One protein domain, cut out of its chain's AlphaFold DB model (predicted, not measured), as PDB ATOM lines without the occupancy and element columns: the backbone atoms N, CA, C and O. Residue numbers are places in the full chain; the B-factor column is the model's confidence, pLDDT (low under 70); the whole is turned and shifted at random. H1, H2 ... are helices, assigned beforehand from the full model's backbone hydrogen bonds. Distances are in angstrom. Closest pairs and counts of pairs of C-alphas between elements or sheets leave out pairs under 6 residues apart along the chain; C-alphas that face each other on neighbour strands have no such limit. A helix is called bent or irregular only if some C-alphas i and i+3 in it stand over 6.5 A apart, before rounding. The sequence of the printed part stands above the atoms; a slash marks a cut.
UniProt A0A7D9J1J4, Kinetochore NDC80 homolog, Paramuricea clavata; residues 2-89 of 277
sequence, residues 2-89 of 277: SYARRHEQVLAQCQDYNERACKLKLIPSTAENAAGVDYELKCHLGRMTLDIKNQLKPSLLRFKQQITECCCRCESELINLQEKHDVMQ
ATOM      1  N   SER A   2     201.931 107.186 149.925       79.25
ATOM      2  CA  SER A   2     201.918 106.967 148.457       79.25
ATOM      3  C   SER A   2     201.065 105.767 147.989       79.25
ATOM      4  O   SER A   2     200.303 105.885 147.032       79.25
ATOM      5  N   TYR A   3     201.110 104.636 148.707       84.31
ATOM      6  CA  TYR A   3     200.344 103.432 148.350       84.31
ATOM      7  C   TYR A   3     198.822 103.624 148.445       84.31
ATOM      8  O   TYR A   3     198.104 103.227 147.535       84.31
ATOM      9  N   ALA A   4     198.336 104.280 149.506       85.81
ATOM     10  CA  ALA A   4     196.906 104.509 149.724       85.81
ATOM     11  C   ALA A   4     196.277 105.356 148.606       85.81
ATOM     12  O   ALA A   4     195.256 104.968 148.051       85.81
ATOM     13  N   ARG A   5     196.947 106.444 148.197       87.56
ATOM     14  CA  ARG A   5     196.493 107.284 147.073       87.56
ATOM     15  C   ARG A   5     196.488 106.527 145.746       87.56
ATOM     16  O   ARG A   5     195.552 106.656 144.968       87.56
ATOM     17  N   ARG A   6     197.517 105.709 145.487       87.81
ATOM     18  CA  ARG A   6     197.572 104.872 144.277       87.81
ATOM     19  C   ARG A   6     196.461 103.818 144.274       87.81
ATOM     20  O   ARG A   6     195.879 103.562 143.230       87.81
ATOM     21  N   HIS A   7     196.159 103.223 145.425       87.25
ATOM     22  CA  HIS A   7     195.081 102.249 145.562       87.25
ATOM     23  C   HIS A   7     193.705 102.885 145.325       87.25
ATOM     24  O   HIS A   7     192.915 102.356 144.550       87.25
ATOM     25  N   GLU A   8     193.444 104.043 145.931       90.56
ATOM     26  CA  GLU A   8     192.220 104.824 145.718       90.56
ATOM     27  C   GLU A   8     192.041 105.212 144.244       90.56
ATOM     28  O   GLU A   8     190.971 105.016 143.676       90.56
ATOM     29  N   GLN A   9     193.116 105.654 143.584       91.94
ATOM     30  CA  GLN A   9     193.098 105.958 142.154       91.94
ATOM     31  C   GLN A   9     192.756 104.731 141.293       91.94
ATOM     32  O   GLN A   9     191.984 104.845 140.343       91.94
ATOM     33  N   VAL A  10     193.308 103.556 141.614       90.00
ATOM     34  CA  VAL A  10     192.994 102.309 140.896       90.00
ATOM     35  C   VAL A  10     191.535 101.906 141.114       90.00
ATOM     36  O   VAL A  10     190.888 101.485 140.159       90.00
ATOM     37  N   LEU A  11     190.995 102.060 142.327       91.06
ATOM     38  CA  LEU A  11     189.581 101.785 142.605       91.06
ATOM     39  C   LEU A  11     188.652 102.705 141.812       91.06
ATOM     40  O   LEU A  11     187.723 102.206 141.181       91.06
ATOM     41  N   ALA A  12     188.941 104.008 141.778       93.69
ATOM     42  CA  ALA A  12     188.182 104.965 140.976       93.69
ATOM     43  C   ALA A  12     188.194 104.584 139.485       93.69
ATOM     44  O   ALA A  12     187.151 104.532 138.847       93.69
ATOM     45  N   GLN A  13     189.355 104.194 138.945       93.69
ATOM     46  CA  GLN A  13     189.460 103.726 137.557       93.69
ATOM     47  C   GLN A  13     188.687 102.424 137.293       93.69
ATOM     48  O   GLN A  13     188.121 102.261 136.214       93.69
ATOM     49  N   CYS A  14     188.657 101.493 138.254       92.81
ATOM     50  CA  CYS A  14     187.859 100.269 138.142       92.81
ATOM     51  C   CYS A  14     186.365 100.591 138.123       92.81
ATOM     52  O   CYS A  14     185.632 100.029 137.315       92.81
ATOM     53  N   GLN A  15     185.926 101.506 138.989       94.88
ATOM     54  CA  GLN A  15     184.539 101.945 139.037       94.88
ATOM     55  C   GLN A  15     184.134 102.638 137.732       94.88
ATOM     56  O   GLN A  15     183.161 102.220 137.110       94.88
ATOM     57  N   ASP A  16     184.925 103.602 137.256       96.19
ATOM     58  CA  ASP A  16     184.689 104.293 135.983       96.19
ATOM     59  C   ASP A  16     184.613 103.312 134.804       96.19
ATOM     60  O   ASP A  16     183.793 103.465 133.892       96.19
ATOM     61  N   TYR A  17     185.478 102.293 134.804       95.94
ATOM     62  CA  TYR A  17     185.446 101.230 133.808       95.94
ATOM     63  C   TYR A  17     184.155 100.410 133.907       95.94
ATOM     64  O   TYR A  17     183.474 100.243 132.893       95.94
ATOM     65  N   ASN A  18     183.795  99.937 135.103       95.69
ATOM     66  CA  ASN A  18     182.603  99.120 135.325       95.69
ATOM     67  C   ASN A  18     181.330  99.892 134.945       95.69
ATOM     68  O   ASN A  18     180.456  99.337 134.288       95.69
ATOM     69  N   GLU A  19     181.247 101.190 135.247       97.06
ATOM     70  CA  GLU A  19     180.131 102.042 134.826       97.06
ATOM     71  C   GLU A  19     180.004 102.122 133.297       97.06
ATOM     72  O   GLU A  19     178.902 102.026 132.750       97.06
ATOM     73  N   ARG A  20     181.124 102.263 132.576       96.38
ATOM     74  CA  ARG A  20     181.128 102.252 131.102       96.38
ATOM     75  C   ARG A  20     180.781 100.875 130.544       96.38
ATOM     76  O   ARG A  20     180.009 100.791 129.592       96.38
ATOM     77  N   ALA A  21     181.315  99.811 131.132       94.50
ATOM     78  CA  ALA A  21     181.031  98.438 130.736       94.50
ATOM     79  C   ALA A  21     179.548  98.086 130.947       94.50
ATOM     80  O   ALA A  21     178.934  97.491 130.063       94.50
ATOM     81  N   CYS A  22     178.932  98.545 132.042       95.50
ATOM     82  CA  CYS A  22     177.489  98.448 132.267       95.50
ATOM     83  C   CYS A  22     176.688  99.201 131.191       95.50
ATOM     84  O   CYS A  22     175.752  98.637 130.628       95.50
ATOM     85  N   LYS A  23     177.073 100.440 130.837       96.44
ATOM     86  CA  LYS A  23     176.420 101.209 129.752       96.44
ATOM     87  C   LYS A  23     176.513 100.507 128.392       96.44
ATOM     88  O   LYS A  23     175.578 100.587 127.602       96.44
ATOM     89  N   LEU A  24     177.615  99.801 128.136       94.94
ATOM     90  CA  LEU A  24     177.822  98.983 126.936       94.94
ATOM     91  C   LEU A  24     177.198  97.580 127.029       94.94
ATOM     92  O   LEU A  24     177.360  96.792 126.099       94.94
ATOM     93  N   LYS A  25     176.485  97.259 128.120       95.94
ATOM     94  CA  LYS A  25     175.884  95.943 128.384       95.94
ATOM     95  C   LYS A  25     176.898  94.788 128.333       95.94
ATOM     96  O   LYS A  25     176.631  93.747 127.736       95.94
ATOM     97  N   LEU A  26     178.067  94.986 128.941       95.06
ATOM     98  CA  LEU A  26     179.125  93.973 129.078       95.06
ATOM     99  C   LEU A  26     179.122  93.279 130.454       95.06
ATOM    100  O   LEU A  26     179.723  92.223 130.602       95.06
ATOM    101  N   ILE A  27     178.468  93.863 131.462       95.06
ATOM    102  CA  ILE A  27     178.348  93.316 132.824       95.06
ATOM    103  C   ILE A  27     176.850  93.205 133.149       95.06
ATOM    104  O   ILE A  27     176.125  94.171 132.891       95.06
ATOM    105  N   PRO A  28     176.361  92.088 133.724       93.69
ATOM    106  CA  PRO A  28     177.084  90.857 134.088       93.69
ATOM    107  C   PRO A  28     177.441  89.989 132.865       93.69
ATOM    108  O   PRO A  28     177.105  90.337 131.738       93.69
ATOM    109  N   SER A  29     178.072  88.828 133.068       92.75
ATOM    110  CA  SER A  29     178.444  87.882 131.992       92.75
ATOM    111  C   SER A  29     177.281  87.404 131.106       92.75
ATOM    112  O   SER A  29     177.508  86.888 130.011       92.75
ATOM    113  N   THR A  30     176.038  87.577 131.564       94.50
ATOM    114  CA  THR A  30     174.800  87.286 130.825       94.50
ATOM    115  C   THR A  30     174.274  88.469 130.009       94.50
ATOM    116  O   THR A  30     173.229  88.351 129.373       94.50
ATOM    117  N   ALA A  31     174.951  89.617 130.033       94.25
ATOM    118  CA  ALA A  31     174.536  90.794 129.286       94.25
ATOM    119  C   ALA A  31     174.717  90.597 127.766       94.25
ATOM    120  O   ALA A  31     175.557  89.820 127.315       94.25
ATOM    121  N   GLU A  32     173.916  91.319 126.977       95.12
ATOM    122  CA  GLU A  32     173.774  91.169 125.517       95.12
ATOM    123  C   GLU A  32     175.115  91.140 124.762       95.12
ATOM    124  O   GLU A  32     175.307  90.318 123.868       95.12
ATOM    125  N   ASN A  33     176.067  91.983 125.173       93.94
ATOM    126  CA  ASN A  33     177.373  92.117 124.526       93.94
ATOM    127  C   ASN A  33     178.493  91.364 125.260       93.94
ATOM    128  O   ASN A  33     179.646  91.387 124.828       93.94
ATOM    129  N   ALA A  34     178.185  90.711 126.383       93.00
ATOM    130  CA  ALA A  34     179.186  90.080 127.233       93.00
ATOM    131  C   ALA A  34     179.762  88.793 126.617       93.00
ATOM    132  O   ALA A  34     180.886  88.405 126.931       93.00
ATOM    133  N   ALA A  35     179.004  88.121 125.740       92.31
ATOM    134  CA  ALA A  35     179.390  86.855 125.104       92.31
ATOM    135  C   ALA A  35     179.925  85.800 126.105       92.31
ATOM    136  O   ALA A  35     180.820  85.020 125.783       92.31
ATOM    137  N   GLY A  36     179.393  85.800 127.334       92.25
ATOM    138  CA  GLY A  36     179.789  84.886 128.410       92.25
ATOM    139  C   GLY A  36     181.046  85.284 129.196       92.25
ATOM    140  O   GLY A  36     181.460  84.531 130.076       92.25
ATOM    141  N   VAL A  37     181.656  86.441 128.924       93.00
ATOM    142  CA  VAL A  37     182.804  86.969 129.681       93.00
ATOM    143  C   VAL A  37     182.301  87.958 130.731       93.00
ATOM    144  O   VAL A  37     181.539  88.863 130.414       93.00
ATOM    145  N   ASP A  38     182.720  87.801 131.988       91.50
ATOM    146  CA  ASP A  38     182.470  88.807 133.023       91.50
ATOM    147  C   ASP A  38     183.520  89.920 132.916       91.50
ATOM    148  O   ASP A  38     184.709  89.691 133.156       91.50
ATOM    149  N   TYR A  39     183.090  91.114 132.511       93.56
ATOM    150  CA  TYR A  39     183.971  92.273 132.362       93.56
ATOM    151  C   TYR A  39     184.168  93.026 133.686       93.56
ATOM    152  O   TYR A  39     184.921  93.992 133.711       93.56
ATOM    153  N   GLU A  40     183.536  92.619 134.791       94.94
ATOM    154  CA  GLU A  40     183.633  93.336 136.064       94.94
ATOM    155  C   GLU A  40     185.063  93.326 136.636       94.94
ATOM    156  O   GLU A  40     185.621  92.291 137.011       94.94
ATOM    157  N   LEU A  41     185.670  94.512 136.757       93.50
ATOM    158  CA  LEU A  41     186.959  94.677 137.420       93.50
ATOM    159  C   LEU A  41     186.768  94.699 138.939       93.50
ATOM    160  O   LEU A  41     186.274  95.683 139.494       93.50
ATOM    161  N   LYS A  42     187.224  93.639 139.617       92.75
ATOM    162  CA  LYS A  42     187.320  93.578 141.084       92.75
ATOM    163  C   LYS A  42     188.780  93.720 141.503       92.75
ATOM    164  O   LYS A  42     189.642  92.947 141.081       92.75
ATOM    165  N   CYS A  43     189.066  94.729 142.323       88.69
ATOM    166  CA  CYS A  43     190.395  94.982 142.875       88.69
ATOM    167  C   CYS A  43     190.408  94.603 144.362       88.69
ATOM    168  O   CYS A  43     189.756  95.252 145.179       88.69
ATOM    169  N   HIS A  44     191.155  93.557 144.719       86.44
ATOM    170  CA  HIS A  44     191.328  93.113 146.102       86.44
ATOM    171  C   HIS A  44     192.799  93.240 146.502       86.44
ATOM    172  O   HIS A  44     193.657  92.562 145.939       86.44
ATOM    173  N   LEU A  45     193.104  94.109 147.476       80.44
ATOM    174  CA  LEU A  45     194.455  94.281 148.042       80.44
ATOM    175  C   LEU A  45     195.543  94.519 146.969       80.44
ATOM    176  O   LEU A  45     196.662  94.012 147.061       80.44
ATOM    177  N   GLY A  46     195.202  95.267 145.916       73.38
ATOM    178  CA  GLY A  46     196.105  95.567 144.802       73.38
ATOM    179  C   GLY A  46     196.281  94.447 143.768       73.38
ATOM    180  O   GLY A  46     197.120  94.591 142.880       73.38
ATOM    181  N   ARG A  47     195.508  93.354 143.841       81.06
ATOM    182  CA  ARG A  47     195.415  92.329 142.789       81.06
ATOM    183  C   ARG A  47     194.059  92.411 142.094       81.06
ATOM    184  O   ARG A  47     193.024  92.487 142.750       81.06
ATOM    185  N   MET A  48     194.074  92.389 140.765       84.31
ATOM    186  CA  MET A  48     192.860  92.304 139.954       84.31
ATOM    187  C   MET A  48     192.473  90.839 139.752       84.31
ATOM    188  O   MET A  48     193.346  90.003 139.523       84.31
ATOM    189  N   THR A  49     191.181  90.531 139.860       84.25
ATOM    190  CA  THR A  49     190.651  89.163 139.692       84.25
ATOM    191  C   THR A  49     190.606  88.713 138.235       84.25
ATOM    192  O   THR A  49     190.659  87.518 137.968       84.25
ATOM    193  N   LEU A  50     190.508  89.662 137.303       85.56
ATOM    194  CA  LEU A  50     190.406  89.405 135.872       85.56
ATOM    195  C   LEU A  50     191.776  89.543 135.199       85.56
ATOM    196  O   LEU A  50     192.477  90.538 135.403       85.56
ATOM    197  N   ASP A  51     192.151  88.570 134.365       90.69
ATOM    198  CA  ASP A  51     193.377  88.655 133.571       90.69
ATOM    199  C   ASP A  51     193.204  89.692 132.454       90.69
ATOM    200  O   ASP A  51     192.699  89.418 131.360       90.69
ATOM    201  N   ILE A  52     193.640  90.918 132.746       90.12
ATOM    202  CA  ILE A  52     193.532  92.050 131.823       90.12
ATOM    203  C   ILE A  52     194.194  91.730 130.478       90.12
ATOM    204  O   ILE A  52     193.697  92.135 129.425       90.12
ATOM    205  N   LYS A  53     195.339  91.037 130.508       92.56
ATOM    206  CA  LYS A  53     196.191  90.850 129.331       92.56
ATOM    207  C   LYS A  53     195.666  89.741 128.437       92.56
ATOM    208  O   LYS A  53     195.605  89.947 127.227       92.56
ATOM    209  N   ASN A  54     195.296  88.608 129.027       94.06
ATOM    210  CA  ASN A  54     194.965  87.410 128.261       94.06
ATOM    211  C   ASN A  54     193.458  87.205 128.063       94.06
ATOM    212  O   ASN A  54     193.078  86.508 127.127       94.06
ATOM    213  N   GLN A  55     192.596  87.814 128.886       91.31
ATOM    214  CA  GLN A  55     191.144  87.605 128.813       91.31
ATOM    215  C   GLN A  55     190.382  88.885 128.465       91.31
ATOM    216  O   GLN A  55     189.650  88.911 127.474       91.31
ATOM    217  N   LEU A  56     190.576  89.964 129.227       90.44
ATOM    218  CA  LEU A  56     189.799  91.195 129.044       90.44
ATOM    219  C   LEU A  56     190.130  91.885 127.719       90.44
ATOM    220  O   LEU A  56     189.244  92.178 126.917       90.44
ATOM    221  N   LYS A  57     191.421  92.144 127.477       93.69
ATOM    222  CA  LYS A  57     191.875  92.878 126.293       93.69
ATOM    223  C   LYS A  57     191.532  92.149 124.985       93.69
ATOM    224  O   LYS A  57     191.009  92.822 124.097       93.69
ATOM    225  N   PRO A  58     191.757  90.827 124.832       95.00
ATOM    226  CA  PRO A  58     191.350  90.115 123.620       95.00
ATOM    227  C   PRO A  58     189.833  90.124 123.407       95.00
ATOM    228  O   PRO A  58     189.389  90.329 122.281       95.00
ATOM    229  N   SER A  59     189.041  89.980 124.475       92.62
ATOM    230  CA  SER A  59     187.573  90.002 124.384       92.62
ATOM    231  C   SER A  59     187.043  91.376 123.960       92.62
ATOM    232  O   SER A  59     186.255  91.465 123.021       92.62
ATOM    233  N   LEU A  60     187.557  92.464 124.550       92.88
ATOM    234  CA  LEU A  60     187.224  93.832 124.129       92.88
ATOM    235  C   LEU A  60     187.679  94.135 122.696       92.88
ATOM    236  O   LEU A  60     186.978  94.832 121.965       92.88
ATOM    237  N   LEU A  61     188.844  93.625 122.283       95.25
ATOM    238  CA  LEU A  61     189.336  93.798 120.917       95.25
ATOM    239  C   LEU A  61     188.427  93.084 119.910       95.25
ATOM    240  O   LEU A  61     188.089  93.671 118.885       95.25
ATOM    241  N   ARG A  62     187.984  91.863 120.232       94.44
ATOM    242  CA  ARG A  62     187.022  91.106 119.425       94.44
ATOM    243  C   ARG A  62     185.678  91.820 119.331       94.44
ATOM    244  O   ARG A  62     185.143  91.945 118.238       94.44
ATOM    245  N   PHE A  63     185.164  92.332 120.448       93.00
ATOM    246  CA  PHE A  63     183.918  93.098 120.466       93.00
ATOM    247  C   PHE A  63     184.016  94.368 119.609       93.00
ATOM    248  O   PHE A  63     183.151  94.630 118.776       93.00
ATOM    249  N   LYS A  64     185.117  95.123 119.738       95.75
ATOM    250  CA  LYS A  64     185.393  96.281 118.876       95.75
ATOM    251  C   LYS A  64     185.400  95.881 117.399       95.75
ATOM    252  O   LYS A  64     184.782  96.567 116.594       95.75
ATOM    253  N   GLN A  65     186.084  94.789 117.057       96.81
ATOM    254  CA  GLN A  65     186.146  94.286 115.687       96.81
ATOM    255  C   GLN A  65     184.752  93.929 115.151       96.81
ATOM    256  O   GLN A  65     184.416  94.348 114.051       96.81
ATOM    257  N   GLN A  66     183.914  93.251 115.942       95.50
ATOM    258  CA  GLN A  66     182.534  92.922 115.559       95.50
ATOM    259  C   GLN A  66     181.680  94.165 115.298       95.50
ATOM    260  O   GLN A  66     180.930  94.197 114.326       95.50
ATOM    261  N   ILE A  67     181.795  95.199 116.140       95.56
ATOM    262  CA  ILE A  67     181.102  96.472 115.903       95.56
ATOM    263  C   ILE A  67     181.594  97.098 114.601       95.56
ATOM    264  O   ILE A  67     180.773  97.504 113.789       95.56
ATOM    265  N   THR A  68     182.910  97.157 114.377       97.19
ATOM    266  CA  THR A  68     183.472  97.713 113.138       97.19
ATOM    267  C   THR A  68     182.987  96.950 111.905       97.19
ATOM    268  O   THR A  68     182.540  97.581 110.957       97.19
ATOM    269  N   GLU A  69     182.993  95.616 111.930       97.50
ATOM    270  CA  GLU A  69     182.464  94.781 110.842       97.50
ATOM    271  C   GLU A  69     180.965  95.027 110.607       97.50
ATOM    272  O   GLU A  69     180.531  95.150 109.462       97.50
ATOM    273  N   CYS A  70     180.172  95.152 111.678       96.94
ATOM    274  CA  CYS A  70     178.750  95.478 111.584       96.94
ATOM    275  C   CYS A  70     178.527  96.869 110.974       96.94
ATOM    276  O   CYS A  70     177.724  96.996 110.054       96.94
ATOM    277  N   CYS A  71     179.270  97.887 111.424       97.19
ATOM    278  CA  CYS A  71     179.211  99.236 110.862       97.19
ATOM    279  C   CYS A  71     179.560  99.230 109.371       97.19
ATOM    280  O   CYS A  71     178.774  99.734 108.579       97.19
ATOM    281  N   CYS A  72     180.666  98.591 108.970       98.06
ATOM    282  CA  CYS A  72     181.052  98.496 107.560       98.06
ATOM    283  C   CYS A  72     179.994  97.770 106.716       98.06
ATOM    284  O   CYS A  72     179.738  98.162 105.576       98.06
ATOM    285  N   ARG A  73     179.348  96.728 107.261       98.31
ATOM    286  CA  ARG A  73     178.234  96.050 106.586       98.31
ATOM    287  C   ARG A  73     177.036  96.985 106.414       98.31
ATOM    288  O   ARG A  73     176.528  97.084 105.305       98.31
ATOM    289  N   CYS A  74     176.617  97.684 107.467       97.81
ATOM    290  CA  CYS A  74     175.508  98.638 107.395       97.81
ATOM    291  C   CYS A  74     175.805  99.805 106.441       97.81
ATOM    292  O   CYS A  74     174.925 100.211 105.693       97.81
ATOM    293  N   GLU A  75     177.038 100.316 106.419       97.88
ATOM    294  CA  GLU A  75     177.483 101.333 105.457       97.88
ATOM    295  C   GLU A  75     177.422 100.805 104.019       97.88
ATOM    296  O   GLU A  75     176.913 101.485 103.132       97.88
ATOM    297  N   SER A  76     177.866  99.567 103.788       98.12
ATOM    298  CA  SER A  76     177.780  98.927 102.469       98.12
ATOM    299  C   SER A  76     176.325  98.717 102.032       98.12
ATOM    300  O   SER A  76     175.979  98.951 100.879       98.12
ATOM    301  N   GLU A  77     175.449  98.294 102.947       98.25
ATOM    302  CA  GLU A  77     174.010  98.165 102.691       98.25
ATOM    303  C   GLU A  77     173.362  99.519 102.385       98.25
ATOM    304  O   GLU A  77     172.556  99.604 101.461       98.25
ATOM    305  N   LEU A  78     173.744 100.577 103.107       97.75
ATOM    306  CA  LEU A  78     173.275 101.937 102.859       97.75
ATOM    307  C   LEU A  78     173.679 102.421 101.461       97.75
ATOM    308  O   LEU A  78     172.827 102.931 100.739       97.75
ATOM    309  N   ILE A  79     174.939 102.217 101.059       98.12
ATOM    310  CA  ILE A  79     175.424 102.561  99.713       98.12
ATOM    311  C   ILE A  79     174.634 101.790  98.649       98.12
ATOM    312  O   ILE A  79     174.092 102.398  97.733       98.12
ATOM    313  N   ASN A  80     174.467 100.475  98.816       98.25
ATOM    314  CA  ASN A  80     173.702  99.651  97.875       98.25
ATOM    315  C   ASN A  80     172.230 100.089  97.755       98.25
ATOM    316  O   ASN A  80     171.627  99.981  96.687       98.25
ATOM    317  N   LEU A  81     171.610 100.521  98.858       97.56
ATOM    318  CA  LEU A  81     170.243 101.045  98.841       97.56
ATOM    319  C   LEU A  81     170.172 102.415  98.162       97.56
ATOM    320  O   LEU A  81     169.222 102.652  97.420       97.56
ATOM    321  N   GLN A  82     171.172 103.272  98.370       98.50
ATOM    322  CA  GLN A  82     171.270 104.567  97.703       98.50
ATOM    323  C   GLN A  82     171.423 104.402  96.186       98.50
ATOM    324  O   GLN A  82     170.666 105.003  95.435       98.50
ATOM    325  N   GLU A  83     172.311 103.518  95.729       98.50
ATOM    326  CA  GLU A  83     172.484 103.227  94.299       98.50
ATOM    327  C   GLU A  83     171.183 102.714  93.662       98.50
ATOM    328  O   GLU A  83     170.792 103.151  92.582       98.50
ATOM    329  N   LYS A  84     170.458 101.820  94.350       98.31
ATOM    330  CA  LYS A  84     169.145 101.340  93.883       98.31
ATOM    331  C   LYS A  84     168.108 102.455  93.819       98.31
ATOM    332  O   LYS A  84     167.318 102.478  92.878       98.31
ATOM    333  N   HIS A  85     168.085 103.334  94.818       97.69
ATOM    334  CA  HIS A  85     167.202 104.493  94.835       97.69
ATOM    335  C   HIS A  85     167.486 105.406  93.638       97.69
ATOM    336  O   HIS A  85     166.555 105.785  92.935       97.69
ATOM    337  N   ASP A  86     168.758 105.692  93.361       98.62
ATOM    338  CA  ASP A  86     169.160 106.570  92.261       98.62
ATOM    339  C   ASP A  86     168.790 105.969  90.891       98.62
ATOM    340  O   ASP A  86     168.227 106.667  90.050       98.62
ATOM    341  N   VAL A  87     168.976 104.655  90.698       98.56
ATOM    342  CA  VAL A  87     168.526 103.946  89.482       98.56
ATOM    343  C   VAL A  87     167.003 103.996  89.322       98.56
ATOM    344  O   VAL A  87     166.500 104.234  88.226       98.56
ATOM    345  N   MET A  88     166.240 103.775  90.398       98.25
ATOM    346  CA  MET A  88     164.776 103.874  90.334       98.25
ATOM    347  C   MET A  88     164.321 105.305  90.032       98.25
ATOM    348  O   MET A  88     163.357 105.491  89.294       98.25
ATOM    349  N   GLN A  89     165.015 106.308  90.567       98.50
ATOM    350  CA  GLN A  89     164.718 107.713  90.313       98.50
ATOM    351  C   GLN A  89     164.945 108.087  88.840       98.50
ATOM    352  O   GLN A  89     164.118 108.791  88.260       98.50
TER     353      GLN A  89
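Overview. This is residues 2 to 89 of the 277 residues of the protein "Kinetochore NDC80 homolog" of Paramuricea clavata (UniProt A0A7D9J1J4). Two helices are joined by a long loop stretch that folds back beside H1 before H2 begins, and the far part of H2, residues 64 to 89, sticks out as a long free arm that makes much of the length. The printed part has 88 residues with two named helices, H1 then H2, and no named strand; its class is all helix. It is extended, with a radius of gyration of the C-alphas of 19.4 A and spans of 68 by 25 by 20 A.

Along the chain. Find C-alpha 2 at (201.918, 106.967, 148.457); from there H1, residues 2 to 23, runs 32.1 A. H2, residues 52 to 89, starts at (193.532, 92.050, 131.823) and runs 52.9 A to C-alpha 89 at (164.718, 107.713, 90.313). H2 is irregular, but only just: C-alphas 54 and 57 are 6.6 A apart.

Arrangement. H1 and H2 are apart. Between them, residues 43 to 44 pair antiparallel with 47 to 48. Every O i to N i+4 pair is within hydrogen-bond range in H1, and 31 of 34 in H2.

Size, cuts and confidence. The C-alphas of Ser 2 and Met 88, the two farthest apart, are 69.0 A apart. The link from H1 to H2 is long, 28 residues. The printed part has no cut, and no printed residue is under 70 in pLDDT.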